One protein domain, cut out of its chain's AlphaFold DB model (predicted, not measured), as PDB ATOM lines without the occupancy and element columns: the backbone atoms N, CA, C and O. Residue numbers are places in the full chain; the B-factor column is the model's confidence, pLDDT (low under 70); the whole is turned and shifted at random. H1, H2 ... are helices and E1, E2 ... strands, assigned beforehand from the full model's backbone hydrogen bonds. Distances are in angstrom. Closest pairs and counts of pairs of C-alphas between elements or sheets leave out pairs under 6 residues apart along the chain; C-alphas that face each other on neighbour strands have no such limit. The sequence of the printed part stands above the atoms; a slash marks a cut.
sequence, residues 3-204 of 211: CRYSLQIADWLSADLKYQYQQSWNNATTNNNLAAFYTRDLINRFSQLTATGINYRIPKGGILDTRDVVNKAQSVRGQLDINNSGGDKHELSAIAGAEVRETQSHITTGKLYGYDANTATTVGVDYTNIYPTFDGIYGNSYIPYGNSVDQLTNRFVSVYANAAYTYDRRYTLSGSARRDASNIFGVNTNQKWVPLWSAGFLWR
ATOM      1  N   CYS A   3      38.655  53.898 108.844       96.31
ATOM      2  CA  CYS A   3      39.896  54.250 109.517       96.31
ATOM      3  C   CYS A   3      39.720  55.621 110.167       96.31
ATOM      4  O   CYS A   3      39.123  56.528 109.584       96.31
ATOM      5  N   ARG A   4      40.246  55.777 111.379       96.62
ATOM      6  CA  ARG A   4      40.274  57.049 112.097       96.62
ATOM      7  C   ARG A   4      41.652  57.233 112.700       96.62
ATOM      8  O   ARG A   4      42.167  56.324 113.341       96.62
ATOM      9  N   TYR A   5      42.193  58.423 112.527       97.31
ATOM     10  CA  TYR A   5      43.344  58.924 113.247       97.31
ATOM     11  C   TYR A   5      42.898  60.129 114.072       97.31
ATOM     12  O   TYR A   5      42.117  60.946 113.588       97.31
ATOM     13  N   SER A   6      43.353  60.209 115.316       96.69
ATOM     14  CA  SER A   6      43.014  61.292 116.233       96.69
ATOM     15  C   SER A   6      44.290  61.793 116.888       96.69
ATOM     16  O   SER A   6      45.136  60.989 117.283       96.69
ATOM     17  N   LEU A   7      44.439  63.109 116.969       97.38
ATOM     18  CA  LEU A   7      45.598  63.784 117.530       97.38
ATOM     19  C   LEU A   7      45.132  64.789 118.580       97.38
ATOM     20  O   LEU A   7      44.387  65.717 118.265       97.38
ATOM     21  N   GLN A   8      45.620  64.640 119.809       97.12
ATOM     22  CA  GLN A   8      45.496  65.679 120.825       97.12
ATOM     23  C   GLN A   8      46.575  66.738 120.568       97.12
ATOM     24  O   GLN A   8      47.762  66.419 120.585       97.12
ATOM     25  N   ILE A   9      46.171  67.980 120.300       96.50
ATOM     26  CA  ILE A   9      47.095  69.093 120.021       96.50
ATOM     27  C   ILE A   9      47.364  69.889 121.305       96.50
ATOM     28  O   ILE A   9      48.495  70.279 121.574       96.50
ATOM     29  N   ALA A  10      46.323  70.109 122.102       95.25
ATOM     30  CA  ALA A  10      46.368  70.706 123.434       95.25
ATOM     31  C   ALA A  10      45.205  70.139 124.256       95.25
ATOM     32  O   ALA A  10      44.276  69.602 123.665       95.25
ATOM     33  N   ASP A  11      45.177  70.296 125.579       94.00
ATOM     34  CA  ASP A  11      44.087  69.759 126.422       94.00
ATOM     35  C   ASP A  11      42.684  70.194 125.965       94.00
ATOM     36  O   ASP A  11      41.712  69.457 126.113       94.00
ATOM     37  N   TRP A  12      42.594  71.366 125.332       94.44
ATOM     38  CA  TRP A  12      41.356  71.942 124.817       94.44
ATOM     39  C   TRP A  12      41.140  71.771 123.305       94.44
ATOM     40  O   TRP A  12      40.107  72.209 122.802       94.44
ATOM     41  N   LEU A  13      42.086  71.175 122.567       97.25
ATOM     42  CA  LEU A  13      42.041  71.054 121.105       97.25
ATOM     43  C   LEU A  13      42.496  69.674 120.630       97.25
ATOM     44  O   LEU A  13      43.625  69.246 120.884       97.25
ATOM     45  N   SER A  14      41.660  69.036 119.820       98.00
ATOM     46  CA  SER A  14      42.003  67.805 119.112       98.00
ATOM     47  C   SER A  14      41.670  67.900 117.625       98.00
ATOM     48  O   SER A  14      40.861  68.723 117.198       98.00
ATOM     49  N   ALA A  15      42.344  67.074 116.830       98.25
ATOM     50  CA  ALA A  15      42.121  66.946 115.401       98.25
ATOM     51  C   ALA A  15      41.854  65.484 115.038       98.25
ATOM     52  O   ALA A  15      42.582  64.582 115.446       98.25
ATOM     53  N   ASP A  16      40.834  65.256 114.223       97.81
ATOM     54  CA  ASP A  16      40.446  63.957 113.697       97.81
ATOM     55  C   ASP A  16      40.628  63.921 112.175       97.81
ATOM     56  O   ASP A  16      40.165  64.808 111.454       97.81
ATOM     57  N   LEU A  17      41.192  62.825 111.673       98.19
ATOM     58  CA  LEU A  17      41.147  62.448 110.264       98.19
ATOM     59  C   LEU A  17      40.438  61.098 110.133       98.19
ATOM     60  O   LEU A  17      40.830  60.111 110.753       98.19
ATOM     61  N   LYS A  18      39.375  61.038 109.333       98.19
ATOM     62  CA  LYS A  18      38.547  59.843 109.132       98.19
ATOM     63  C   LYS A  18      38.502  59.497 107.650       98.19
ATOM     64  O   LYS A  18      38.259  60.366 106.820       98.19
ATOM     65  N   TYR A  19      38.694  58.222 107.332       98.19
ATOM     66  CA  TYR A  19      38.449  57.659 106.010       98.19
ATOM     67  C   TYR A  19      37.407  56.551 106.119       98.19
ATOM     68  O   TYR A  19      37.496  55.684 106.989       98.19
ATOM     69  N   GLN A  20      36.423  56.564 105.230       98.12
ATOM     70  CA  GLN A  20      35.407  55.528 105.143       98.12
ATOM     71  C   GLN A  20      35.326  55.017 103.712       98.12
ATOM     72  O   GLN A  20      35.289  55.800 102.770       98.12
ATOM     73  N   TYR A  21      35.254  53.696 103.570       98.00
ATOM     74  CA  TYR A  21      35.010  53.004 102.314       98.00
ATOM     75  C   TYR A  21      33.896  51.977 102.497       98.00
ATOM     76  O   TYR A  21      33.930  51.154 103.419       98.00
ATOM     77  N   GLN A  22      32.928  51.986 101.594       97.75
ATOM     78  CA  GLN A  22      31.826  51.044 101.547       97.75
ATOM     79  C   GLN A  22      31.646  50.552 100.116       97.75
ATOM     80  O   GLN A  22      31.651  51.341  99.175       97.75
ATOM     81  N   GLN A  23      31.426  49.250  99.970       97.50
ATOM     82  CA  GLN A  23      30.992  48.644  98.722       97.50
ATOM     83  C   GLN A  23      29.755  47.790  98.994       97.50
ATOM     84  O   GLN A  23      29.701  47.088 100.003       97.50
ATOM     85  N   SER A  24      28.759  47.873  98.119       97.44
ATOM     86  CA  SER A  24      27.609  46.974  98.116       97.44
ATOM     87  C   SER A  24      27.381  46.408  96.723       97.44
ATOM     88  O   SER A  24      27.631  47.072  95.716       97.44
ATOM     89  N   TRP A  25      26.901  45.171  96.689       97.88
ATOM     90  CA  TRP A  25      26.493  44.469  95.483       97.88
ATOM     91  C   TRP A  25      24.998  44.217  95.592       97.88
ATOM     92  O   TRP A  25      24.532  43.704  96.608       97.88
ATOM     93  N   ASN A  26      24.249  44.621  94.576       96.81
ATOM     94  CA  ASN A  26      22.820  44.374  94.485       96.81
ATOM     95  C   ASN A  26      22.579  43.680  93.159       96.81
ATOM     96  O   ASN A  26      22.767  44.291  92.110       96.81
ATOM     97  N   ASN A  27      22.156  42.428  93.226       96.94
ATOM     98  CA  ASN A  27      21.852  41.640  92.047       96.94
ATOM     99  C   ASN A  27      20.344  41.428  92.028       96.94
ATOM    100  O   ASN A  27      19.749  41.035  93.035       96.94
ATOM    101  N   ALA A  28      19.725  41.717  90.897       96.81
ATOM    102  CA  ALA A  28      18.321  41.463  90.654       96.81
ATOM    103  C   ALA A  28      18.186  40.586  89.417       96.81
ATOM    104  O   ALA A  28      18.888  40.759  88.418       96.81
ATOM    105  N   THR A  29      17.264  39.636  89.490       96.00
ATOM    106  CA  THR A  29      16.983  38.721  88.396       96.00
ATOM    107  C   THR A  29      15.481  38.594  88.242       96.00
ATOM    108  O   THR A  29      14.778  38.300  89.209       96.00
ATOM    109  N   THR A  30      14.996  38.789  87.023       96.12
ATOM    110  CA  THR A  30      13.593  38.611  86.665       96.12
ATOM    111  C   THR A  30      13.500  37.472  85.667       96.12
ATOM    112  O   THR A  30      13.944  37.591  84.526       96.12
ATOM    113  N   ASN A  31      12.930  36.348  86.101       95.62
ATOM    114  CA  ASN A  31      12.679  35.206  85.229       95.62
ATOM    115  C   ASN A  31      11.282  35.312  84.607       95.62
ATOM    116  O   ASN A  31      10.285  34.916  85.216       95.62
ATOM    117  N   ASN A  32      11.210  35.822  83.380       96.12
ATOM    118  CA  ASN A  32       9.980  35.819  82.600       96.12
ATOM    119  C   ASN A  32       9.829  34.451  81.929       96.12
ATOM    120  O   ASN A  32      10.251  34.248  80.789       96.12
ATOM    121  N   ASN A  33       9.246  33.489  82.643       94.62
ATOM    122  CA  ASN A  33       9.041  32.139  82.117       94.62
ATOM    123  C   ASN A  33       8.191  32.134  80.825       94.62
ATOM    124  O   ASN A  33       7.563  33.127  80.459       94.62
ATOM    125  N   LEU A  34       8.139  30.994  80.133       93.94
ATOM    126  CA  LEU A  34       7.404  30.868  78.868       93.94
ATOM    127  C   LEU A  34       5.895  31.161  78.998       93.94
ATOM    128  O   LEU A  34       5.253  31.521  78.016       93.94
ATOM    129  N   ALA A  35       5.314  31.009  80.192       94.44
ATOM    130  CA  ALA A  35       3.902  31.294  80.439       94.44
ATOM    131  C   ALA A  35       3.618  32.793  80.648       94.44
ATOM    132  O   ALA A  35       2.473  33.218  80.479       94.44
ATOM    133  N   ALA A  36       4.638  33.591  80.985       96.00
ATOM    134  CA  ALA A  36       4.506  35.021  81.220       96.00
ATOM    135  C   ALA A  36       3.989  35.736  79.966       96.00
ATOM    136  O   ALA A  36       4.467  35.498  78.853       96.00
ATOM    137  N   PHE A  37       3.034  36.652  80.155       95.62
ATOM    138  CA  PHE A  37       2.449  37.420  79.055       95.62
ATOM    139  C   PHE A  37       3.527  38.136  78.233       95.62
ATOM    140  O   PHE A  37       3.535  38.006  77.016       95.62
ATOM    141  N   TYR A  38       4.478  38.802  78.899       95.31
ATOM    142  CA  TYR A  38       5.601  39.485  78.252       95.31
ATOM    143  C   TYR A  38       6.400  38.563  77.314       95.31
ATOM    144  O   TYR A  38       6.647  38.917  76.163       95.31
ATOM    145  N   THR A  39       6.754  37.361  77.776       96.56
ATOM    146  CA  THR A  39       7.511  36.379  76.986       96.56
ATOM    147  C   THR A  39       6.707  35.881  75.791       96.56
ATOM    148  O   THR A  39       7.218  35.854  74.672       96.56
ATOM    149  N   ARG A  40       5.433  35.528  76.002       96.00
ATOM    150  CA  ARG A  40       4.542  35.048  74.933       96.00
ATOM    151  C   ARG A  40       4.293  36.119  73.882       96.00
ATOM    152  O   ARG A  40       4.373  35.821  72.695       96.00
ATOM    153  N   ASP A  41       4.005  37.342  74.316       94.69
ATOM    154  CA  ASP A  41       3.788  38.486  73.436       94.69
ATOM    155  C   ASP A  41       5.027  38.758  72.585       94.69
ATOM    156  O   ASP A  41       4.925  38.848  71.365       94.69
ATOM    157  N   LEU A  42       6.214  38.789  73.197       94.88
ATOM    158  CA  LEU A  42       7.443  39.074  72.470       94.88
ATOM    159  C   LEU A  42       7.797  37.961  71.469       94.88
ATOM    160  O   LEU A  42       8.111  38.258  70.320       94.88
ATOM    161  N   ILE A  43       7.687  36.685  71.856       95.50
ATOM    162  CA  ILE A  43       7.905  35.555  70.935       95.50
ATOM    163  C   ILE A  43       6.914  35.614  69.766       95.50
ATOM    164  O   ILE A  43       7.318  35.515  68.605       95.50
ATOM    165  N   ASN A  44       5.625  35.807  70.056       94.00
ATOM    166  CA  ASN A  44       4.585  35.864  69.033       94.00
ATOM    167  C   ASN A  44       4.786  37.058  68.099       94.00
ATOM    168  O   ASN A  44       4.693  36.899  66.888       94.00
ATOM    169  N   ARG A  45       5.150  38.228  68.633       93.94
ATOM    170  CA  ARG A  45       5.412  39.444  67.854       93.94
ATOM    171  C   ARG A  45       6.522  39.258  66.825       93.94
ATOM    172  O   ARG A  45       6.438  39.844  65.756       93.94
ATOM    173  N   PHE A  46       7.537  38.453  67.123       94.44
ATOM    174  CA  PHE A  46       8.653  38.159  66.217       94.44
ATOM    175  C   PHE A  46       8.495  36.817  65.476       94.44
ATOM    176  O   PHE A  46       9.460  36.284  64.919       94.44
ATOM    177  N   SER A  47       7.288  36.248  65.471       94.06
ATOM    178  CA  SER A  47       6.965  35.029  64.728       94.06
ATOM    179  C   SER A  47       6.575  35.350  63.287       94.06
ATOM    180  O   SER A  47       5.823  36.288  63.030       94.06
ATOM    181  N   GLN A  48       7.051  34.542  62.342       90.56
ATOM    182  CA  GLN A  48       6.776  34.698  60.914       90.56
ATOM    183  C   GLN A  48       6.075  33.455  60.375       90.56
ATOM    184  O   GLN A  48       6.583  32.341  60.520       90.56
ATOM    185  N   LEU A  49       4.916  33.643  59.745       88.75
ATOM    186  CA  LEU A  49       4.214  32.567  59.054       88.75
ATOM    187  C   LEU A  49       4.949  32.243  57.750       88.75
ATOM    188  O   LEU A  49       5.219  33.128  56.940       88.75
ATOM    189  N   THR A  50       5.277  30.973  57.549       86.00
ATOM    190  CA  THR A  50       5.834  30.437  56.305       86.00
ATOM    191  C   THR A  50       4.888  29.377  55.743       86.00
ATOM    192  O   THR A  50       3.995  28.892  56.436       86.00
ATOM    193  N   ALA A  51       5.094  28.967  54.488       84.38
ATOM    194  CA  ALA A  51       4.283  27.920  53.858       84.38
ATOM    195  C   ALA A  51       4.323  26.567  54.604       84.38
ATOM    196  O   ALA A  51       3.448  25.730  54.406       84.38
ATOM    197  N   THR A  52       5.333  26.344  55.452       86.50
ATOM    198  CA  THR A  52       5.577  25.081  56.162       86.50
ATOM    199  C   THR A  52       5.405  25.181  57.679       86.50
ATOM    200  O   THR A  52       5.572  24.178  58.371       86.50
ATOM    201  N   GLY A  53       5.072  26.358  58.224       88.88
ATOM    202  CA  GLY A  53       4.862  26.533  59.660       88.88
ATOM    203  C   GLY A  53       5.162  27.938  60.174       88.88
ATOM    204  O   GLY A  53       5.000  28.931  59.471       88.88
ATOM    205  N   ILE A  54       5.581  28.021  61.438       89.38
ATOM    206  CA  ILE A  54       5.931  29.279  62.106       89.38
ATOM    207  C   ILE A  54       7.441  29.312  62.321       89.38
ATOM    208  O   ILE A  54       7.996  28.454  63.008       89.38
ATOM    209  N   ASN A  55       8.101  30.322  61.763       90.56
ATOM    210  CA  ASN A  55       9.500  30.616  62.026       90.56
ATOM    211  C   ASN A  55       9.607  31.613  63.189       90.56
ATOM    212  O   ASN A  55       9.150  32.753  63.086       90.56
ATOM    213  N   TYR A  56      10.204  31.182  64.297       92.38
ATOM    214  CA  TYR A  56      10.384  32.000  65.493       92.38
ATOM    215  C   TYR A  56      11.747  32.688  65.459       92.38
ATOM    216  O   TYR A  56      12.777  32.023  65.549       92.38
ATOM    217  N   ARG A  57      11.770  34.024  65.376       94.00
ATOM    218  CA  ARG A  57      13.029  34.790  65.478       94.00
ATOM    219  C   ARG A  57      13.523  34.930  66.914       94.00
ATOM    220  O   ARG A  57      14.707  35.152  67.134       94.00
ATOM    221  N   ILE A  58      12.626  34.735  67.879       94.75
ATOM    222  CA  ILE A  58      12.953  34.598  69.298       94.75
ATOM    223  C   ILE A  58      12.701  33.139  69.714       94.75
ATOM    224  O   ILE A  58      11.576  32.662  69.557       94.75
ATOM    225  N   PRO A  59      13.712  32.424  70.242       93.38
ATOM    226  CA  PRO A  59      13.601  31.038  70.677       93.38
ATOM    227  C   PRO A  59      12.476  30.824  71.688       93.38
ATOM    228  O   PRO A  59      12.245  31.648  72.575       93.38
ATOM    229  N   LYS A  60      11.811  29.670  71.594       92.06
ATOM    230  CA  LYS A  60      10.850  29.242  72.611       92.06
ATOM    231  C   LYS A  60      11.591  28.926  73.907       92.06
ATOM    232  O   LYS A  60      12.364  27.979  73.962       92.06
ATOM    233  N   GLY A  61      11.322  29.713  74.937       94.25
ATOM    234  CA  GLY A  61      11.873  29.558  76.278       94.25
ATOM    235  C   GLY A  61      11.515  30.769  77.132       94.25
ATOM    236  O   GLY A  61      10.754  31.634  76.696       94.25
ATOM    237  N   GLY A  62      12.043  30.826  78.351       96.12
ATOM    238  CA  GLY A  62      11.942  32.020  79.182       96.12
ATOM    239  C   GLY A  62      12.822  33.163  78.670       96.12
ATOM    240  O   GLY A  62      13.705  32.975  77.828       96.12
ATOM    241  N   ILE A  63      12.593  34.354  79.215       97.31
ATOM    242  CA  ILE A  63      13.474  35.514  79.075       97.31
ATOM    243  C   ILE A  63      13.977  35.872  80.468       97.31
ATOM    244  O   ILE A  63      13.187  36.243  81.341       97.31
ATOM    245  N   LEU A  64      15.284  35.757  80.675       97.00
ATOM    246  CA  LEU A  64      15.924  36.115  81.932       97.00
ATOM    247  C   LEU A  64      16.513  37.517  81.817       97.00
ATOM    248  O   LEU A  64      17.407  37.745  81.004       97.00
ATOM    249  N   ASP A  65      16.024  38.436  82.642       97.38
ATOM    250  CA  ASP A  65      16.619  39.758  82.804       97.38
ATOM    251  C   ASP A  65      17.485  39.771  84.061       97.38
ATOM    252  O   ASP A  65      17.028  39.389  85.142       97.38
ATOM    253  N   THR A  66      18.728  40.223  83.935       97.44
ATOM    254  CA  THR A  66      19.657  40.410  85.049       97.44
ATOM    255  C   THR A  66      20.002  41.881  85.202       97.44
ATOM    256  O   THR A  66      20.062  42.646  84.235       97.44
ATOM    257  N   ARG A  67      20.214  42.300  86.446       97.81
ATOM    258  CA  ARG A  67      20.681  43.636  86.785       97.81
ATOM    259  C   ARG A  67      21.620  43.542  87.973       97.81
ATOM    260  O   ARG A  67      21.171  43.314  89.092       97.81
ATOM    261  N   ASP A  68      22.892  43.791  87.720       98.06
ATOM    262  CA  ASP A  68      23.943  43.813  88.725       98.06
ATOM    263  C   ASP A  68      24.349  45.262  88.981       98.06
ATOM    264  O   ASP A  68      24.699  46.007  88.065       98.06
ATOM    265  N   VAL A  69      24.266  45.690  90.237       98.06
ATOM    266  CA  VAL A  69      24.610  47.046  90.664       98.06
ATOM    267  C   VAL A  69      25.677  46.979  91.743       98.06
ATOM    268  O   VAL A  69      25.421  46.553  92.871       98.06
ATOM    269  N   VAL A  70      26.866  47.474  91.416       98.31
ATOM    270  CA  VAL A  70      27.958  47.658  92.371       98.31
ATOM    271  C   VAL A  70      28.008  49.121  92.777       98.31
ATOM    272  O   VAL A  70      28.368  49.986  91.980       98.31
ATOM    273  N   ASN A  71      27.666  49.403  94.031       97.81
ATOM    274  CA  ASN A  71      27.796  50.738  94.596       97.81
ATOM    275  C   ASN A  71      29.074  50.815  95.422       97.81
ATOM    276  O   ASN A  71      29.285  50.005  96.320       97.81
ATOM    277  N   LYS A  72      29.903  51.816  95.153       97.88
ATOM    278  CA  LYS A  72      31.088  52.161  95.935       97.88
ATOM    279  C   LYS A  72      30.894  53.553  96.506       97.88
ATOM    280  O   LYS A  72      30.521  54.474  95.786       97.88
ATOM    281  N   ALA A  73      31.139  53.720  97.792       97.12
ATOM    282  CA  ALA A  73      31.102  55.006  98.460       97.12
ATOM    283  C   ALA A  73      32.374  55.178  99.276       97.12
ATOM    284  O   ALA A  73      32.769  54.275 100.013       97.12
ATOM    285  N   GLN A  74      32.999  56.339  99.158       97.50
ATOM    286  CA  GLN A  74      34.171  56.680  99.944       97.50
ATOM    287  C   GLN A  74      34.110  58.118 100.426       97.50
ATOM    288  O   GLN A  74      33.606  58.989  99.716       97.50
ATOM    289  N   SER A  75      34.623  58.373 101.624       97.62
ATOM    290  CA  SER A  75      34.770  59.726 102.142       97.62
ATOM    291  C   SER A  75      36.041  59.900 102.954       97.62
ATOM    292  O   SER A  75      36.500  58.985 103.638       97.62
ATOM    293  N   VAL A  76      36.596  61.105 102.867       98.06
ATOM    294  CA  VAL A  76      37.675  61.598 103.720       98.06
ATOM    295  C   VAL A  76      37.130  62.799 104.476       98.06
ATOM    296  O   VAL A  76      36.576  63.715 103.868       98.06
ATOM    297  N   ARG A  77      37.293  62.803 105.797       98.00
ATOM    298  CA  ARG A  77      36.844  63.884 106.671       98.00
ATOM    299  C   ARG A  77      37.961  64.318 107.602       98.00
ATOM    300  O   ARG A  77      38.482  63.495 108.349       98.00
ATOM    301  N   GLY A  78      38.264  65.610 107.587       98.31
ATOM    302  CA  GLY A  78      39.071  66.272 108.607       98.31
ATOM    303  C   GLY A  78      38.169  67.061 109.552       98.31
ATOM    304  O   GLY A  78      37.232  67.716 109.094       98.31
ATOM    305  N   GLN A  79      38.429  66.999 110.853       98.38
ATOM    306  CA  GLN A  79      37.689  67.748 111.864       98.38
ATOM    307  C   GLN A  79      38.632  68.262 112.953       98.38
ATOM    308  O   GLN A  79      39.581  67.583 113.328       98.38
ATOM    309  N   LEU A  80      38.355  69.463 113.441       98.25
ATOM    310  CA  LEU A  80      38.920  70.042 114.646       98.25
ATOM    311  C   LEU A  80      37.829  70.087 115.708       98.25
ATOM    312  O   LEU A  80      36.706  70.503 115.419       98.25
ATOM    313  N   ASP A  81      38.188  69.697 116.920       97.94
ATOM    314  CA  ASP A  81      37.314  69.658 118.083       97.94
ATOM    315  C   ASP A  81      37.945  70.503 119.196       97.94
ATOM    316  O   ASP A  81      39.044  70.211 119.671       97.94
ATOM    317  N   ILE A  82      37.245  71.561 119.598       97.12
ATOM    318  CA  ILE A  82      37.615  72.498 120.658       97.12
ATOM    319  C   ILE A  82      36.700  72.246 121.849       97.12
ATOM    320  O   ILE A  82      35.486  72.390 121.732       97.12
ATOM    321  N   ASN A  83      37.277  71.936 123.003       95.44
ATOM    322  CA  ASN A  83      36.563  71.828 124.268       95.44
ATOM    323  C   ASN A  83      37.376  72.538 125.346       95.44
ATOM    324  O   ASN A  83      38.362  72.002 125.833       95.44
ATOM    325  N   ASN A  84      36.983  73.755 125.704       93.19
ATOM    326  CA  ASN A  84      37.700  74.565 126.679       93.19
ATOM    327  C   ASN A  84      36.788  74.922 127.857       93.19
ATOM    328  O   ASN A  84      35.780  75.605 127.678       93.19
ATOM    329  N   SER A  85      37.163  74.492 129.060       86.88
ATOM    330  CA  SER A  85      36.586  74.965 130.318       86.88
ATOM    331  C   SER A  85      37.483  76.060 130.904       86.88
ATOM    332  O   SER A  85      38.457  75.781 131.608       86.88
ATOM    333  N   GLY A  86      37.180  77.315 130.579       81.38
ATOM    334  CA  GLY A  86      37.870  78.483 131.118       81.38
ATOM    335  C   GLY A  86      37.418  78.777 132.549       81.38
ATOM    336  O   GLY A  86      36.429  79.483 132.760       81.38
ATOM    337  N   GLY A  87      38.148  78.255 133.535       79.81
ATOM    338  CA  GLY A  87      37.810  78.405 134.955       79.81
ATOM    339  C   GLY A  87      36.444  77.800 135.311       79.81
ATOM    340  O   GLY A  87      35.945  76.917 134.619       79.81
ATOM    341  N   ASP A  88      35.812  78.303 136.375       82.44
ATOM    342  CA  ASP A  88      34.561  77.720 136.896       82.44
ATOM    343  C   ASP A  88      33.294  78.147 136.136       82.44
ATOM    344  O   ASP A  88      32.226  77.563 136.325       82.44
ATOM    345  N   LYS A  89      33.387  79.185 135.290       89.75
ATOM    346  CA  LYS A  89      32.214  79.859 134.705       89.75
ATOM    347  C   LYS A  89      32.122  79.801 133.187       89.75
ATOM    348  O   LYS A  89      31.059  80.127 132.670       89.75
ATOM    349  N   HIS A  90      33.176  79.436 132.461       94.06
ATOM    350  CA  HIS A  90      33.163  79.486 130.998       94.06
ATOM    351  C   HIS A  90      33.389  78.108 130.397       94.06
ATOM    352  O   HIS A  90      34.396  77.465 130.663       94.06
ATOM    353  N   GLU A  91      32.475  77.681 129.535       94.94
ATOM    354  CA  GLU A  91      32.575  76.418 128.810       94.94
ATOM    355  C   GLU A  91      32.355  76.700 127.319       94.94
ATOM    356  O   GLU A  91      31.307  77.204 126.918       94.94
ATOM    357  N   LEU A  92      33.351  76.399 126.488       95.31
ATOM    358  CA  LEU A  92      33.279  76.491 125.034       95.31
ATOM    359  C   LEU A  92      33.414  75.090 124.442       95.31
ATOM    360  O   LEU A  92      34.416  74.418 124.674       95.31
ATOM    361  N   SER A  93      32.444  74.691 123.626       96.62
ATOM    362  CA  SER A  93      32.534  73.503 122.781       96.62
ATOM    363  C   SER A  93      32.310  73.914 121.336       96.62
ATOM    364  O   SER A  93      31.296  74.529 121.009       96.62
ATOM    365  N   ALA A  94      33.263  73.625 120.463       97.56
ATOM    366  CA  ALA A  94      33.151  73.941 119.052       97.56
ATOM    367  C   ALA A  94      33.782  72.853 118.194       97.56
ATOM    368  O   ALA A  94      34.768  72.233 118.575       97.56
ATOM    369  N   ILE A  95      33.227  72.653 117.007       97.88
ATOM    370  CA  ILE A  95      33.775  71.770 115.987       97.88
ATOM    371  C   ILE A  95      33.823  72.504 114.656       97.88
ATOM    372  O   ILE A  95      32.918  73.273 114.326       97.88
ATOM    373  N   ALA A  96      34.846  72.232 113.861       98.06
ATOM    374  CA  ALA A  96      34.928  72.686 112.480       98.06
ATOM    375  C   ALA A  96      35.516  71.571 111.626       98.06
ATOM    376  O   ALA A  96      36.462  70.909 112.038       98.06
ATOM    377  N   GLY A  97      34.964  71.333 110.444       98.00
ATOM    378  CA  GLY A  97      35.406  70.218 109.624       98.00
ATOM    379  C   GLY A  97      35.081  70.372 108.154       98.00
ATOM    380  O   GLY A  97      34.246  71.181 107.744       98.00
ATOM    381  N   ALA A  98      35.764  69.555 107.365       97.31
ATOM    382  CA  ALA A  98      35.539  69.424 105.941       97.31
ATOM    383  C   ALA A  98      35.465  67.945 105.565       97.31
ATOM    384  O   ALA A  98      36.177  67.104 106.119       97.31
ATOM    385  N   GLU A  99      34.600  67.631 104.613       96.50
ATOM    386  CA  GLU A  99      34.408  66.286 104.096       96.50
ATOM    387  C   GLU A  99      34.378  66.305 102.573       96.50
ATOM    388  O   GLU A  99      33.690  67.122 101.961       96.50
ATOM    389  N   VAL A 100      35.106  65.368 101.971       95.69
ATOM    390  CA  VAL A 100      35.017  65.045 100.548       95.69
ATOM    391  C   VAL A 100      34.472  63.634 100.434       95.69
ATOM    392  O   VAL A 100      34.994  62.715 101.065       95.69
ATOM    393  N   ARG A 101      33.426  63.453  99.634       95.38
ATOM    394  CA  ARG A 101      32.779  62.156  99.425       95.38
ATOM    395  C   ARG A 101      32.597  61.879  97.943       95.38
ATOM    396  O   ARG A 101      32.207  62.757  97.184       95.38
ATOM    397  N   GLU A 102      32.794  60.633  97.548       95.56
ATOM    398  CA  GLU A 102      32.445  60.122  96.228       95.56
ATOM    399  C   GLU A 102      31.520  58.915  96.374       95.56
ATOM    400  O   GLU A 102      31.703  58.069  97.250       95.56
ATOM    401  N   THR A 103      30.509  58.839  95.515       95.69
ATOM    402  CA  THR A 103      29.665  57.659  95.341       95.69
ATOM    403  C   THR A 103      29.637  57.288  93.869       95.69
ATOM    404  O   THR A 103      29.282  58.123  93.037       95.69
ATOM    405  N   GLN A 104      29.969  56.043  93.559       96.31
ATOM    406  CA  GLN A 104      29.941  55.480  92.221       96.31
ATOM    407  C   GLN A 104      28.976  54.294  92.187       96.31
ATOM    408  O   GLN A 104      29.051  53.416  93.043       96.31
ATOM    409  N   SER A 105      28.110  54.251  91.183       97.25
ATOM    410  CA  SER A 105      27.241  53.115  90.886       97.25
ATOM    411  C   SER A 105      27.609  52.577  89.514       97.25
ATOM    412  O   SER A 105      27.460  53.286  88.520       97.25
ATOM    413  N   HIS A 106      28.103  51.345  89.466       98.00
ATOM    414  CA  HIS A 106      28.307  50.600  88.231       98.00
ATOM    415  C   HIS A 106      27.119  49.663  88.038       98.00
ATOM    416  O   HIS A 106      26.804  48.891  88.944       98.00
ATOM    417  N   ILE A 107      26.441  49.772  86.903       97.88
ATOM    418  CA  ILE A 107      25.225  49.026  86.595       97.88
ATOM    419  C   ILE A 107      25.495  48.213  85.337       97.88
ATOM    420  O   ILE A 107      25.857  48.768  84.304       97.88
ATOM    421  N   THR A 108      25.282  46.909  85.419       98.25
ATOM    422  CA  THR A 108      25.293  46.011  84.270       98.25
ATOM    423  C   THR A 108      23.916  45.385  84.158       98.25
ATOM    424  O   THR A 108      23.413  44.820  85.129       98.25
ATOM    425  N   THR A 109      23.279  45.502  82.998       97.81
ATOM    426  CA  THR A 109      22.049  44.761  82.704       97.81
ATOM    427  C   THR A 109      22.320  43.695  81.664       97.81
ATOM    428  O   THR A 109      23.157  43.875  80.778       97.81
ATOM    429  N   GLY A 110      21.603  42.585  81.774       96.81
ATOM    430  CA  GLY A 110      21.643  41.492  80.819       96.81
ATOM    431  C   GLY A 110      20.237  41.041  80.458       96.81
ATOM    432  O   GLY A 110      19.341  41.055  81.300       96.81
ATOM    433  N   LYS A 111      20.046  40.621  79.208       96.81
ATOM    434  CA  LYS A 111      18.830  39.948  78.747       96.81
ATOM    435  C   LYS A 111      19.202  38.684  77.989       96.81
ATOM    436  O   LYS A 111      19.926  38.732  76.996       96.81
ATOM    437  N   LEU A 112      18.694  37.554  78.461       96.31
ATOM    438  CA  LEU A 112      18.968  36.235  77.906       96.31
ATOM    439  C   LEU A 112      17.670  35.620  77.383       96.31
ATOM    440  O   LEU A 112      16.702  35.462  78.127       96.31
ATOM    441  N   TYR A 113      17.663  35.271  76.099       96.75
ATOM    442  CA  TYR A 113      16.530  34.648  75.419       96.75
ATOM    443  C   TYR A 113      16.642  33.124  75.415       96.75
ATOM    444  O   TYR A 113      17.735  32.562  75.526       96.75
ATOM    445  N   GLY A 114      15.498  32.447  75.286       95.38
ATOM    446  CA  GLY A 114      15.449  30.986  75.270       95.38
ATOM    447  C   GLY A 114      15.955  30.355  76.569       95.38
ATOM    448  O   GLY A 114      16.509  29.263  76.528       95.38
ATOM    449  N   TYR A 115      15.827  31.059  77.698       96.44
ATOM    450  CA  TYR A 115      16.318  30.590  78.986       96.44
ATOM    451  C   TYR A 115      15.485  29.405  79.489       96.44
ATOM    452  O   TYR A 115      14.258  29.508  79.602       96.44
ATOM    453  N   ASP A 116      16.153  28.304  79.820       94.44
ATOM    454  CA  ASP A 116      15.565  27.161  80.520       94.44
ATOM    455  C   ASP A 116      16.060  27.146  81.971       94.44
ATOM    456  O   ASP A 116      17.251  26.998  82.242       94.44
ATOM    457  N   ALA A 117      15.131  27.305  82.916       90.56
ATOM    458  CA  ALA A 117      15.445  27.373  84.339       90.56
ATOM    459  C   ALA A 117      15.888  26.025  84.940       90.56
ATOM    460  O   ALA A 117      16.507  26.029  86.001       90.56
ATOM    461  N   ASN A 118      15.584  24.896  84.292       92.25
ATOM    462  CA  ASN A 118      15.949  23.565  84.783       92.25
ATOM    463  C   ASN A 118      17.384  23.183  84.398       92.25
ATOM    464  O   ASN A 118      18.058  22.485  85.150       92.25
ATOM    465  N   THR A 119      17.849  23.630  83.230       93.44
ATOM    466  CA  THR A 119      19.183  23.314  82.688       93.44
ATOM    467  C   THR A 119      20.145  24.501  82.719       93.44
ATOM    468  O   THR A 119      21.324  24.330  82.419       93.44
ATOM    469  N   ALA A 120      19.657  25.696  83.070       92.62
ATOM    470  CA  ALA A 120      20.393  26.960  83.035       92.62
ATOM    471  C   ALA A 120      21.008  27.280  81.654       92.62
ATOM    472  O   ALA A 120      22.052  27.924  81.559       92.62
ATOM    473  N   THR A 121      20.362  26.835  80.571       93.81
ATOM    474  CA  THR A 121      20.810  27.081  79.190       93.81
ATOM    475  C   THR A 121      20.090  28.266  78.563       93.81
ATOM    476  O   THR A 121      18.956  28.571  78.924       93.81
ATOM    477  N   THR A 122      20.729  28.908  77.588       95.00
ATOM    478  CA  THR A 122      20.168  30.020  76.808       95.00
ATOM    479  C   THR A 122      20.354  29.770  75.318       95.00
ATOM    480  O   THR A 122      21.165  28.937  74.910       95.00
ATOM    481  N   VAL A 123      19.607  30.506  74.496       94.38
ATOM    482  CA  VAL A 123      19.725  30.448  73.040       94.38
ATOM    483  C   VAL A 123      19.983  31.851  72.507       94.38
ATOM    484  O   VAL A 123      19.282  32.805  72.849       94.38
ATOM    485  N   GLY A 124      21.014  31.980  71.673       91.44
ATOM    486  CA  GLY A 124      21.367  33.246  71.038       91.44
ATOM    487  C   GLY A 124      20.276  33.735  70.087       91.44
ATOM    488  O   GLY A 124      19.579  32.944  69.450       91.44
ATOM    489  N   VAL A 125      20.158  35.054  69.974       94.19
ATOM    490  CA  VAL A 125      19.299  35.729  68.998       94.19
ATOM    491  C   VAL A 125      20.117  36.736  68.214       94.19
ATOM    492  O   VAL A 125      21.166  37.196  68.665       94.19
ATOM    493  N   ASP A 126      19.619  37.086  67.039       93.38
ATOM    494  CA  ASP A 126      20.235  38.091  66.194       93.38
ATOM    495  C   ASP A 126      19.620  39.470  66.459       93.38
ATOM    496  O   ASP A 126      18.473  39.741  66.105       93.38
ATOM    497  N   TYR A 127      20.414  40.339  67.081       92.44
ATOM    498  CA  TYR A 127      20.042  41.715  67.413       92.44
ATOM    499  C   TYR A 127      20.286  42.715  66.273       92.44
ATOM    500  O   TYR A 127      19.936  43.886  66.407       92.44
ATOM    501  N   THR A 128      20.924  42.287  65.183       92.44
ATOM    502  CA  THR A 128      21.424  43.176  64.121       92.44
ATOM    503  C   THR A 128      20.496  43.261  62.920       92.44
ATOM    504  O   THR A 128      20.479  44.281  62.236       92.44
ATOM    505  N   ASN A 129      19.702  42.219  62.678       93.38
ATOM    506  CA  ASN A 129      18.716  42.214  61.608       93.38
ATOM    507  C   ASN A 129      17.358  42.746  62.076       93.38
ATOM    508  O   ASN A 129      16.913  42.521  63.204       93.38
ATOM    509  N   ILE A 130      16.679  43.437  61.161       92.50
ATOM    510  CA  ILE A 130      15.289  43.855  61.321       92.50
ATOM    511  C   ILE A 130      14.371  42.709  60.897       92.50
ATOM    512  O   ILE A 130      14.588  42.062  59.871       92.50
ATOM    513  N   TYR A 131      13.293  42.512  61.650       92.25
ATOM    514  CA  TYR A 131      12.270  41.525  61.338       92.25
ATOM    515  C   TYR A 131      10.902  42.202  61.205       92.25
ATOM    516  O   TYR A 131      10.566  43.046  62.042       92.25
ATOM    517  N   PRO A 132      10.082  41.848  60.197       90.88
ATOM    518  CA  PRO A 132       8.670  42.197  60.221       90.88
ATOM    519  C   PRO A 132       8.021  41.548  61.441       90.88
ATOM    520  O   PRO A 132       8.218  40.356  61.700       90.88
ATOM    521  N   THR A 133       7.272  42.350  62.191       90.56
ATOM    522  CA  THR A 133       6.455  41.852  63.295       90.56
ATOM    523  C   THR A 133       5.256  41.068  62.769       90.56
ATOM    524  O   THR A 133       4.869  41.217  61.608       90.56
ATOM    525  N   PHE A 134       4.692  40.199  63.609       88.75
ATOM    526  CA  PHE A 134       3.557  39.354  63.251       88.75
ATOM    527  C   PHE A 134       2.430  40.194  62.652       88.75
ATOM    528  O   PHE A 134       2.017  41.191  63.246       88.75
ATOM    529  N   ASP A 135       1.989  39.799  61.457       83.12
ATOM    530  CA  ASP A 135       0.952  40.476  60.667       83.12
ATOM    531  C   ASP A 135       1.210  41.980  60.420       83.12
ATOM    532  O   ASP A 135       0.303  42.763  60.159       83.12
ATOM    533  N   GLY A 136       2.468  42.423  60.537       80.19
ATOM    534  CA  GLY A 136       2.859  43.819  60.342       80.19
ATOM    535  C   GLY A 136       2.327  44.795  61.397       80.19
ATOM    536  O   GLY A 136       2.456  46.001  61.195       80.19
ATOM    537  N   ILE A 137       1.782  44.313  62.522       80.75
ATOM    538  CA  ILE A 137       1.082  45.126  63.540       80.75
ATOM    539  C   ILE A 137       1.928  46.312  64.033       80.75
ATOM    540  O   ILE A 137       1.399  47.389  64.300       80.75
ATOM    541  N   TYR A 138       3.249  46.133  64.127       82.50
ATOM    542  CA  TYR A 138       4.200  47.173  64.534       82.50
ATOM    543  C   TYR A 138       5.251  47.473  63.455       82.50
ATOM    544  O   TYR A 138       6.306  48.032  63.750       82.50
ATOM    545  N   GLY A 139       4.996  47.072  62.206       90.25
ATOM    546  CA  GLY A 139       5.963  47.163  61.118       90.25
ATOM    547  C   GLY A 139       7.223  46.332  61.376       90.25
ATOM    548  O   GLY A 139       7.171  45.248  61.966       90.25
ATOM    549  N   ASN A 140       8.359  46.843  60.913       92.12
ATOM    550  CA  ASN A 140       9.665  46.207  61.043       92.12
ATOM    551  C   ASN A 140      10.361  46.649  62.335       92.12
ATOM    552  O   ASN A 140      10.437  47.844  62.619       92.12
ATOM    553  N   SER A 141      10.900  45.702  63.103       93.00
ATOM    554  CA  SER A 141      11.536  45.989  64.391       93.00
ATOM    555  C   SER A 141      12.754  45.103  64.654       93.00
ATOM    556  O   SER A 141      12.866  44.004  64.110       93.00
ATOM    557  N   TYR A 142      13.663  45.583  65.500       94.06
ATOM    558  CA  TYR A 142      14.782  44.793  66.018       94.06
ATOM    559  C   TYR A 142      14.335  43.992  67.235       94.06
ATOM    560  O   TYR A 142      13.522  44.468  68.034       94.06
ATOM    561  N   ILE A 143      14.906  42.803  67.421       94.94
ATOM    562  CA  ILE A 143      14.757  42.086  68.691       94.94
ATOM    563  C   ILE A 143      15.333  42.979  69.807       94.94
ATOM    564  O   ILE A 143      16.457  43.462  69.656       94.94
ATOM    565  N   PRO A 144      14.599  43.229  70.912       94.38
ATOM    566  CA  PRO A 144      15.060  44.146  71.948       94.38
ATOM    567  C   PRO A 144      16.414  43.744  72.537       94.38
ATOM    568  O   PRO A 144      16.555  42.704  73.176       94.38
ATOM    569  N   TYR A 145      17.411  44.608  72.375       93.62
ATOM    570  CA  TYR A 145      18.702  44.436  73.025       93.62
ATOM    571  C   TYR A 145      18.621  44.957  74.466       93.62
ATOM    572  O   TYR A 145      18.312  46.125  74.690       93.62
ATOM    573  N   GLY A 146      18.843  44.080  75.448       90.88
ATOM    574  CA  GLY A 146      18.695  44.410  76.872       90.88
ATOM    575  C   GLY A 146      20.003  44.581  77.644       90.88
ATOM    576  O   GLY A 146      19.960  44.820  78.852       90.88
ATOM    577  N   ASN A 147      21.152  44.443  76.980       95.69
ATOM    578  CA  ASN A 147      22.439  44.548  77.656       95.69
ATOM    579  C   ASN A 147      22.905  46.007  77.672       95.69
ATOM    580  O   ASN A 147      23.027  46.632  76.617       95.69
ATOM    581  N   SER A 148      23.213  46.537  78.851       96.38
ATOM    582  CA  SER A 148      23.837  47.851  79.004       96.38
ATOM    583  C   SER A 148      24.895  47.823  80.099       96.38
ATOM    584  O   SER A 148      24.889  46.967  80.989       96.38
ATOM    585  N   VAL A 149      25.825  48.772  80.008       96.69
ATOM    586  CA  VAL A 149      26.801  49.059  81.056       96.69
ATOM    587  C   VAL A 149      26.764  50.556  81.302       96.69
ATOM    588  O   VAL A 149      27.108  51.341  80.423       96.69
ATOM    589  N   ASP A 150      26.361  50.936  82.508       95.06
ATOM    590  CA  ASP A 150      26.211  52.324  82.917       95.06
ATOM    591  C   ASP A 150      27.068  52.608  84.153       95.06
ATOM    592  O   ASP A 150      27.247  51.762  85.034       95.06
ATOM    593  N   GLN A 151      27.589  53.831  84.244       94.88
ATOM    594  CA  GLN A 151      28.301  54.303  85.426       94.88
ATOM    595  C   GLN A 151      27.802  55.684  85.834       94.88
ATOM    596  O   GLN A 151      27.885  56.644  85.074       94.88
ATOM    597  N   LEU A 152      27.357  55.797  87.081       92.56
ATOM    598  CA  LEU A 152      26.965  57.060  87.699       92.56
ATOM    599  C   LEU A 152      27.991  57.415  88.769       92.56
ATOM    600  O   LEU A 152      28.323  56.580  89.603       92.56
ATOM    601  N   THR A 153      28.525  58.634  88.745       92.81
ATOM    602  CA  THR A 153      29.491  59.111  89.746       92.81
ATOM    603  C   THR A 153      29.035  60.455  90.290       92.81
ATOM    604  O   THR A 153      28.896  61.407  89.534       92.81
ATOM    605  N   ASN A 154      28.843  60.536  91.606       91.12
ATOM    606  CA  ASN A 154      28.533  61.775  92.310       91.12
ATOM    607  C   ASN A 154      29.654  62.093  93.296       91.12
ATOM    608  O   ASN A 154      30.085  61.229  94.060       91.12
ATOM    609  N   ARG A 155      30.103  63.346  93.294       90.19
ATOM    610  CA  ARG A 155      31.136  63.859  94.202       90.19
ATOM    611  C   ARG A 155      30.560  64.977  95.040       90.19
ATOM    612  O   ARG A 155      29.805  65.780  94.509       90.19
ATOM    613  N   PHE A 156      30.929  65.043  96.306       90.81
ATOM    614  CA  PHE A 156      30.433  66.022  97.262       90.81
ATOM    615  C   PHE A 156      31.599  66.629  98.030       90.81
ATOM    616  O   PHE A 156      32.544  65.921  98.383       90.81
ATOM    617  N   VAL A 157      31.510  67.927  98.301       92.44
ATOM    618  CA  VAL A 157      32.393  68.638  99.226       92.44
ATOM    619  C   VAL A 157      31.522  69.408 100.197       92.44
ATOM    620  O   VAL A 157      30.600  70.118  99.798       92.44
ATOM    621  N   SER A 158      31.845  69.275 101.471       92.06
ATOM    622  CA  SER A 158      31.108  69.880 102.567       92.06
ATOM    623  C   SER A 158      32.080  70.535 103.528       92.06
ATOM    624  O   SER A 158      33.088  69.934 103.888       92.06
ATOM    625  N   VAL A 159      31.761  71.742 103.981       95.12
ATOM    626  CA  VAL A 159      32.478  72.432 105.060       95.12
ATOM    627  C   VAL A 159      31.461  72.845 106.109       95.12
ATOM    628  O   VAL A 159      30.392  73.346 105.766       95.12
ATOM    629  N   TYR A 160      31.761  72.619 107.382       96.44
ATOM    630  CA  TYR A 160      30.849  72.924 108.478       96.44
ATOM    631  C   TYR A 160      31.587  73.430 109.712       96.44
ATOM    632  O   TYR A 160      32.746  73.094 109.944       96.44
ATOM    633  N   ALA A 161      30.877  74.202 110.524       97.62
ATOM    634  CA  ALA A 161      31.303  74.623 111.844       97.62
ATOM    635  C   ALA A 161      30.096  74.694 112.785       97.62
ATOM    636  O   ALA A 161      29.010  75.112 112.385       97.62
ATOM    637  N   ASN A 162      30.288  74.291 114.036       97.56
ATOM    638  CA  ASN A 162      29.304  74.431 115.104       97.56
ATOM    639  C   ASN A 162      30.021  74.910 116.358       97.56
ATOM    640  O   ASN A 162      31.116  74.438 116.647       97.56
ATOM    641  N   ALA A 163      29.409  75.813 117.112       97.12
ATOM    642  CA  ALA A 163      29.954  76.292 118.372       97.12
ATOM    643  C   ALA A 163      28.836  76.498 119.389       97.12
ATOM    644  O   ALA A 163      27.742  76.943 119.044       97.12
ATOM    645  N   ALA A 164      29.132  76.196 120.645       97.06
ATOM    646  CA  ALA A 164      28.288  76.443 121.794       97.06
ATOM    647  C   ALA A 164      29.145  77.007 122.925       97.06
ATOM    648  O   ALA A 164      30.171  76.438 123.298       97.06
ATOM    649  N   TYR A 165      28.707  78.129 123.477       95.88
ATOM    650  CA  TYR A 165      29.331  78.785 124.610       95.88
ATOM    651  C   TYR A 165      28.350  78.812 125.769       95.88
ATOM    652  O   TYR A 165      27.224  79.280 125.608       95.88
ATOM    653  N   THR A 166      28.776  78.331 126.930       95.44
ATOM    654  CA  THR A 166      27.985  78.331 128.154       95.44
ATOM    655  C   THR A 166      28.666  79.170 129.227       95.44
ATOM    656  O   THR A 166      29.827  78.944 129.567       95.44
ATOM    657  N   TYR A 167      27.916  80.118 129.787       93.81
ATOM    658  CA  TYR A 167      28.318  80.933 130.925       93.81
ATOM    659  C   TYR A 167      27.612  80.479 132.207       93.81
ATOM    660  O   TYR A 167      26.392  80.282 132.222       93.81
ATOM    661  N   ASP A 168      28.390  80.309 133.277       92.00
ATOM    662  CA  ASP A 168      27.977  79.915 134.630       92.00
ATOM    663  C   ASP A 168      27.098  78.652 134.651       92.00
ATOM    664  O   ASP A 168      26.225  78.466 135.498       92.00
ATOM    665  N   ARG A 169      27.267  77.796 133.632       88.62
ATOM    666  CA  ARG A 169      26.426  76.621 133.353       88.62
ATOM    667  C   ARG A 169      24.918  76.917 133.253       88.62
ATOM    668  O   ARG A 169      24.106  75.990 133.363       88.62
ATOM    669  N   ARG A 170      24.547  78.187 133.051       90.69
ATOM    670  CA  ARG A 170      23.173  78.714 133.053       90.69
ATOM    671  C   ARG A 170      22.741  79.232 131.691       90.69
ATOM    672  O   ARG A 170      21.620  78.950 131.280       90.69
ATOM    673  N   TYR A 171      23.609  79.975 131.012       94.00
ATOM    674  CA  TYR A 171      23.290  80.648 129.755       94.00
ATOM    675  C   TYR A 171      24.122  80.049 128.637       94.00
ATOM    676  O   TYR A 171      25.340  80.199 128.644       94.00
ATOM    677  N   THR A 172      23.480  79.388 127.682       95.44
ATOM    678  CA  THR A 172      24.148  78.791 126.528       95.44
ATOM    679  C   THR A 172      23.736  79.519 125.260       95.44
ATOM    680  O   THR A 172      22.550  79.675 124.981       95.44
ATOM    681  N   LEU A 173      24.718  79.930 124.466       95.75
ATOM    682  CA  LEU A 173      24.530  80.461 123.124       95.75
ATOM    683  C   LEU A 173      25.180  79.506 122.126       95.75
ATOM    684  O   LEU A 173      26.318  79.090 122.325       95.75
ATOM    685  N   SER A 174      24.466  79.146 121.065       96.25
ATOM    686  CA  SER A 174      24.945  78.197 120.060       96.25
ATOM    687  C   SER A 174      24.733  78.715 118.649       96.25
ATOM    688  O   SER A 174      23.726  79.367 118.373       96.25
ATOM    689  N   GLY A 175      25.637  78.361 117.745       96.62
ATOM    690  CA  GLY A 175      25.531  78.658 116.325       96.62
ATOM    691  C   GLY A 175      26.068  77.516 115.474       96.62
ATOM    692  O   GLY A 175      26.995  76.808 115.874       96.62
ATOM    693  N   SER A 176      25.491  77.350 114.289       96.25
ATOM    694  CA  SER A 176      25.974  76.413 113.280       96.25
ATOM    695  C   SER A 176      25.988  77.047 111.900       96.25
ATOM    696  O   SER A 176      25.142  77.882 111.576       96.25
ATOM    697  N   ALA A 177      26.951  76.638 111.082       94.88
ATOM    698  CA  ALA A 177      27.019  76.987 109.675       94.88
ATOM    699  C   ALA A 177      27.559  75.806 108.867       94.88
ATOM    700  O   ALA A 177      28.473  75.098 109.293       94.88
ATOM    701  N   ARG A 178      27.007  75.605 107.674       94.12
ATOM    702  CA  ARG A 178      27.416  74.557 106.744       94.12
ATOM    703  C   ARG A 178      27.313  75.043 105.307       94.12
ATOM    704  O   ARG A 178      26.433  75.828 104.958       94.12
ATOM    705  N   ARG A 179      28.230  74.563 104.472       90.38
ATOM    706  CA  ARG A 179      28.291  74.845 103.043       90.38
ATOM    707  C   ARG A 179      28.541  73.540 102.292       90.38
ATOM    708  O   ARG A 179      29.589  72.926 102.477       90.38
ATOM    709  N   ASP A 180      27.595  73.140 101.450       88.81
ATOM    710  CA  ASP A 180      27.651  71.891 100.678       88.81
ATOM    711  C   ASP A 180      27.704  72.168  99.169       88.81
ATOM    712  O   ASP A 180      27.054  73.094  98.677       88.81
ATOM    713  N   ALA A 181      28.468  71.357  98.437       85.62
ATOM    714  CA  ALA A 181      28.558  71.345  96.979       85.62
ATOM    715  C   ALA A 181      28.581  69.907  96.443       85.62
ATOM    716  O   ALA A 181      29.069  68.990  97.105       85.62
ATOM    717  N   SER A 182      28.094  69.720  95.217       84.12
ATOM    718  CA  SER A 182      28.026  68.429  94.526       84.12
ATOM    719  C   SER A 182      28.507  68.532  93.070       84.12
ATOM    720  O   SER A 182      28.525  69.604  92.471       84.12
ATOM    721  N   ASN A 183      28.914  67.395  92.501       72.12
ATOM    722  CA  ASN A 183      29.346  67.202  91.113       72.12
ATOM    723  C   ASN A 183      30.538  68.072  90.650       72.12
ATOM    724  O   ASN A 183      30.514  68.688  89.593       72.12
ATOM    725  N   ILE A 184      31.603  68.119  91.453       62.12
ATOM    726  CA  ILE A 184      32.665  69.146  91.387       62.12
ATOM    727  C   ILE A 184      33.732  68.854  90.301       62.12
ATOM    728  O   ILE A 184      34.667  69.626  90.117       62.12
ATOM    729  N   PHE A 185      33.577  67.772  89.526       56.56
ATOM    730  CA  PHE A 185      34.461  67.428  88.403       56.56
ATOM    731  C   PHE A 185      33.649  66.913  87.195       56.56
ATOM    732  O   PHE A 185      33.283  65.738  87.172       56.56
ATOM    733  N   GLY A 186      33.386  67.776  86.199       51.56
ATOM    734  CA  GLY A 186      32.786  67.421  84.896       51.56
ATOM    735  C   GLY A 186      32.082  68.594  84.184       51.56
ATOM    736  O   GLY A 186      31.457  69.411  84.836       51.56
ATOM    737  N   VAL A 187      32.154  68.662  82.844       45.06
ATOM    738  CA  VAL A 187      31.829  69.799  81.927       45.06
ATOM    739  C   VAL A 187      30.433  70.457  82.080       45.06
ATOM    740  O   VAL A 187      30.212  71.538  81.551       45.06
ATOM    741  N   ASN A 188      29.518  69.886  82.867       50.88
ATOM    742  CA  ASN A 188      28.219  70.475  83.225       50.88
ATOM    743  C   ASN A 188      28.040  70.568  84.757       50.88
ATOM    744  O   ASN A 188      27.039  70.114  85.316       50.88
ATOM    745  N   THR A 189      29.028  71.124  85.466       47.00
ATOM    746  CA  THR A 189      28.933  71.430  86.903       47.00
ATOM    747  C   THR A 189      27.846  72.481  87.140       47.00
ATOM    748  O   THR A 189      28.077  73.670  86.934       47.00
ATOM    749  N   ASN A 190      26.653  72.084  87.586       54.34
ATOM    750  CA  ASN A 190      25.638  73.052  88.012       54.34
ATOM    751  C   ASN A 190      24.826  72.577  89.219       54.34
ATOM    752  O   ASN A 190      23.616  72.379  89.130       54.34
ATOM    753  N   GLN A 191      25.485  72.433  90.371       56.19
ATOM    754  CA  GLN A 191      24.805  72.493  91.666       56.19
ATOM    755  C   GLN A 191      25.567  73.436  92.599       56.19
ATOM    756  O   GLN A 191      26.718  73.217  92.976       56.19
ATOM    757  N   LYS A 192      24.906  74.567  92.859       65.38
ATOM    758  CA  LYS A 192      25.412  75.751  93.551       65.38
ATOM    759  C   LYS A 192      25.628  75.442  95.027       65.38
ATOM    760  O   LYS A 192      24.829  74.745  95.640       65.38
ATOM    761  N   TRP A 193      26.680  76.024  95.588       70.88
ATOM    762  CA  TRP A 193      26.919  76.044  97.025       70.88
ATOM    763  C   TRP A 193      25.674  76.524  97.776       70.88
ATOM    764  O   TRP A 193      25.254  77.665  97.578       70.88
ATOM    765  N   VAL A 194      25.112  75.683  98.645       75.38
ATOM    766  CA  VAL A 194      23.969  76.053  99.490       75.38
ATOM    767  C   VAL A 194      24.484  76.360 100.898       75.38
ATOM    768  O   VAL A 194      24.962  75.445 101.573       75.38
ATOM    769  N   PRO A 195      24.459  77.630 101.344       77.75
ATOM    770  CA  PRO A 195      24.780  77.974 102.721       77.75
ATOM    771  C   PRO A 195      23.576  77.695 103.630       77.75
ATOM    772  O   PRO A 195      22.457  78.107 103.334       77.75
ATOM    773  N   LEU A 196      23.816  77.026 104.754       85.06
ATOM    774  CA  LEU A 196      22.829  76.759 105.802       85.06
ATOM    775  C   LEU A 196      23.399  77.241 107.134       85.06
ATOM    776  O   LEU A 196      24.562  76.969 107.429       85.06
ATOM    777  N   TRP A 197      22.609  77.950 107.938       92.31
ATOM    778  CA  TRP A 197      23.035  78.414 109.257       92.31
ATOM    779  C   TRP A 197      21.873  78.431 110.248       92.31
ATOM    780  O   TRP A 197      20.709  78.527 109.858       92.31
ATOM    781  N   SER A 198      22.194  78.332 111.533       90.62
ATOM    782  CA  SER A 198      21.233  78.481 112.624       90.62
ATOM    783  C   SER A 198      21.903  79.077 113.857       90.62
ATOM    784  O   SER A 198      23.121  78.988 114.024       90.62
ATOM    785  N   ALA A 199      21.101  79.685 114.725       93.75
ATOM    786  CA  ALA A 199      21.532  80.198 116.017       93.75
ATOM    787  C   ALA A 199      20.477  79.873 117.080       93.75
ATOM    788  O   ALA A 199      19.293  79.749 116.767       93.75
ATOM    789  N   GLY A 200      20.907  79.722 118.330       91.06
ATOM    790  CA  GLY A 200      20.043  79.355 119.448       91.06
ATOM    791  C   GLY A 200      20.546  79.902 120.777       91.06
ATOM    792  O   GLY A 200      21.741  80.143 120.956       91.06
ATOM    793  N   PHE A 201      19.612  80.086 121.706       93.69
ATOM    794  CA  PHE A 201      19.867  80.520 123.074       93.69
ATOM    795  C   PHE A 201      19.112  79.611 124.042       93.69
ATOM    796  O   PHE A 201      17.947  79.286 123.815       93.69
ATOM    797  N   LEU A 202      19.775  79.205 125.119       92.56
ATOM    798  CA  LEU A 202      19.220  78.368 126.171       92.56
ATOM    799  C   LEU A 202      19.533  78.993 127.526       92.56
ATOM    800  O   LEU A 202      20.667  79.383 127.801       92.56
ATOM    801  N   TRP A 203      18.524  79.038 128.391       91.62
ATOM    802  CA  TRP A 203      18.649  79.495 129.768       91.62
ATOM    803  C   TRP A 203      18.123  78.423 130.725       91.62
ATOM    804  O   TRP A 203      16.961  78.027 130.657       91.62
ATOM    805  N   ARG A 204      18.992  77.948 131.620       85.88
ATOM    806  CA  ARG A 204      18.643  77.045 132.721       85.88
ATOM    807  C   ARG A 204      18.169  77.844 133.931       85.88
ATOM    808  O   ARG A 204      18.973  78.480 134.613       85.88
TER     809      ARG A 204
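Overview. This is residues 3 to 204 of the 211 residues of the protein "TonB-dependent receptor" of Mucilaginibacter sp. S1162 (UniProt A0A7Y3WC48). A long, twisted ribbon of seven antiparallel strands makes a rod, with a small head at one end formed by H1 and the two little hairpins E3-E4 and E7-E8. E2, E5, E6 and E9 are the long strands of the ribbon, while the shorter E1, E10 and E11 widen it toward the end away from the head. The printed part has 202 residues, with one named helix and eleven named strands in the order E1 E2 H1 E3 E4 E5 E6 E7 E8 E9 E10 E11; the class is mostly strand. The large sheet runs E1 E2 E5 E6 E9 E10 E11. The whole is extended, with a radius of gyration of the C-alphas of 30.2 A and spans of 101 by 35 by 35 A.

Arrangement. E1, residues 3 to 10, and E2, residues 13 to 32, form a hairpin, with N 5 and O 17 2.8 A apart; E1 is an edge strand. H1, residues 37 to 45, is on the large sheet at a height of 9.1 A; it lies only just over E5, residues 62 to 86, with 3 of its C-alphas falling on it, and runs slantwise to the strands, at 46 degrees to E5 on the local plane. Its O i to N i+4 pairs are all within hydrogen-bond range. E3, residues 47 to 50, and E4, residues 53 to 56, form a hairpin, N 48 and O 55 being 2.9 A apart. E2 and E5 are antiparallel at 167 degrees, with N 22 and O 73 2.8 A apart. E5 and E6, residues 90 to 115, form a hairpin at 173 degrees, with N 72 and O 104 2.8 A apart. E7, residues 130 to 132, and E8, residues 140 to 142, form another, with N 131 and O 141 2.9 A apart. E9, residues 148 to 167, is antiparallel to E6, with N 99 and O 158 2.8 A apart. E9, E10, residues 171 to 182, and E11, residues 194 to 203, form a meander, each strand the antiparallel neighbour of the one before and each such pair a hairpin; N 161 and O 177, and N 172 and O 202, are 2.8 A apart.

Along the chain. E1 begins at C-alpha 3, (39.896, 54.250, 109.517). E2 is 61.3 A long, E5 74.4 A, E6 73.3 A, E9 61.7 A, E10 37.6 A and E11 30.9 A. E11 ends at C-alpha 203, (18.649, 79.495, 129.768).

Size, cuts and confidence. The C-alphas farthest apart are those of Ala 51 and Asp 88, 101.5 A. The printed part has no cut. The links E6 to E7 and E10 to E11 are long. Mean pLDDT of the printed part is 91.9; residues 184 to 192 are under 70.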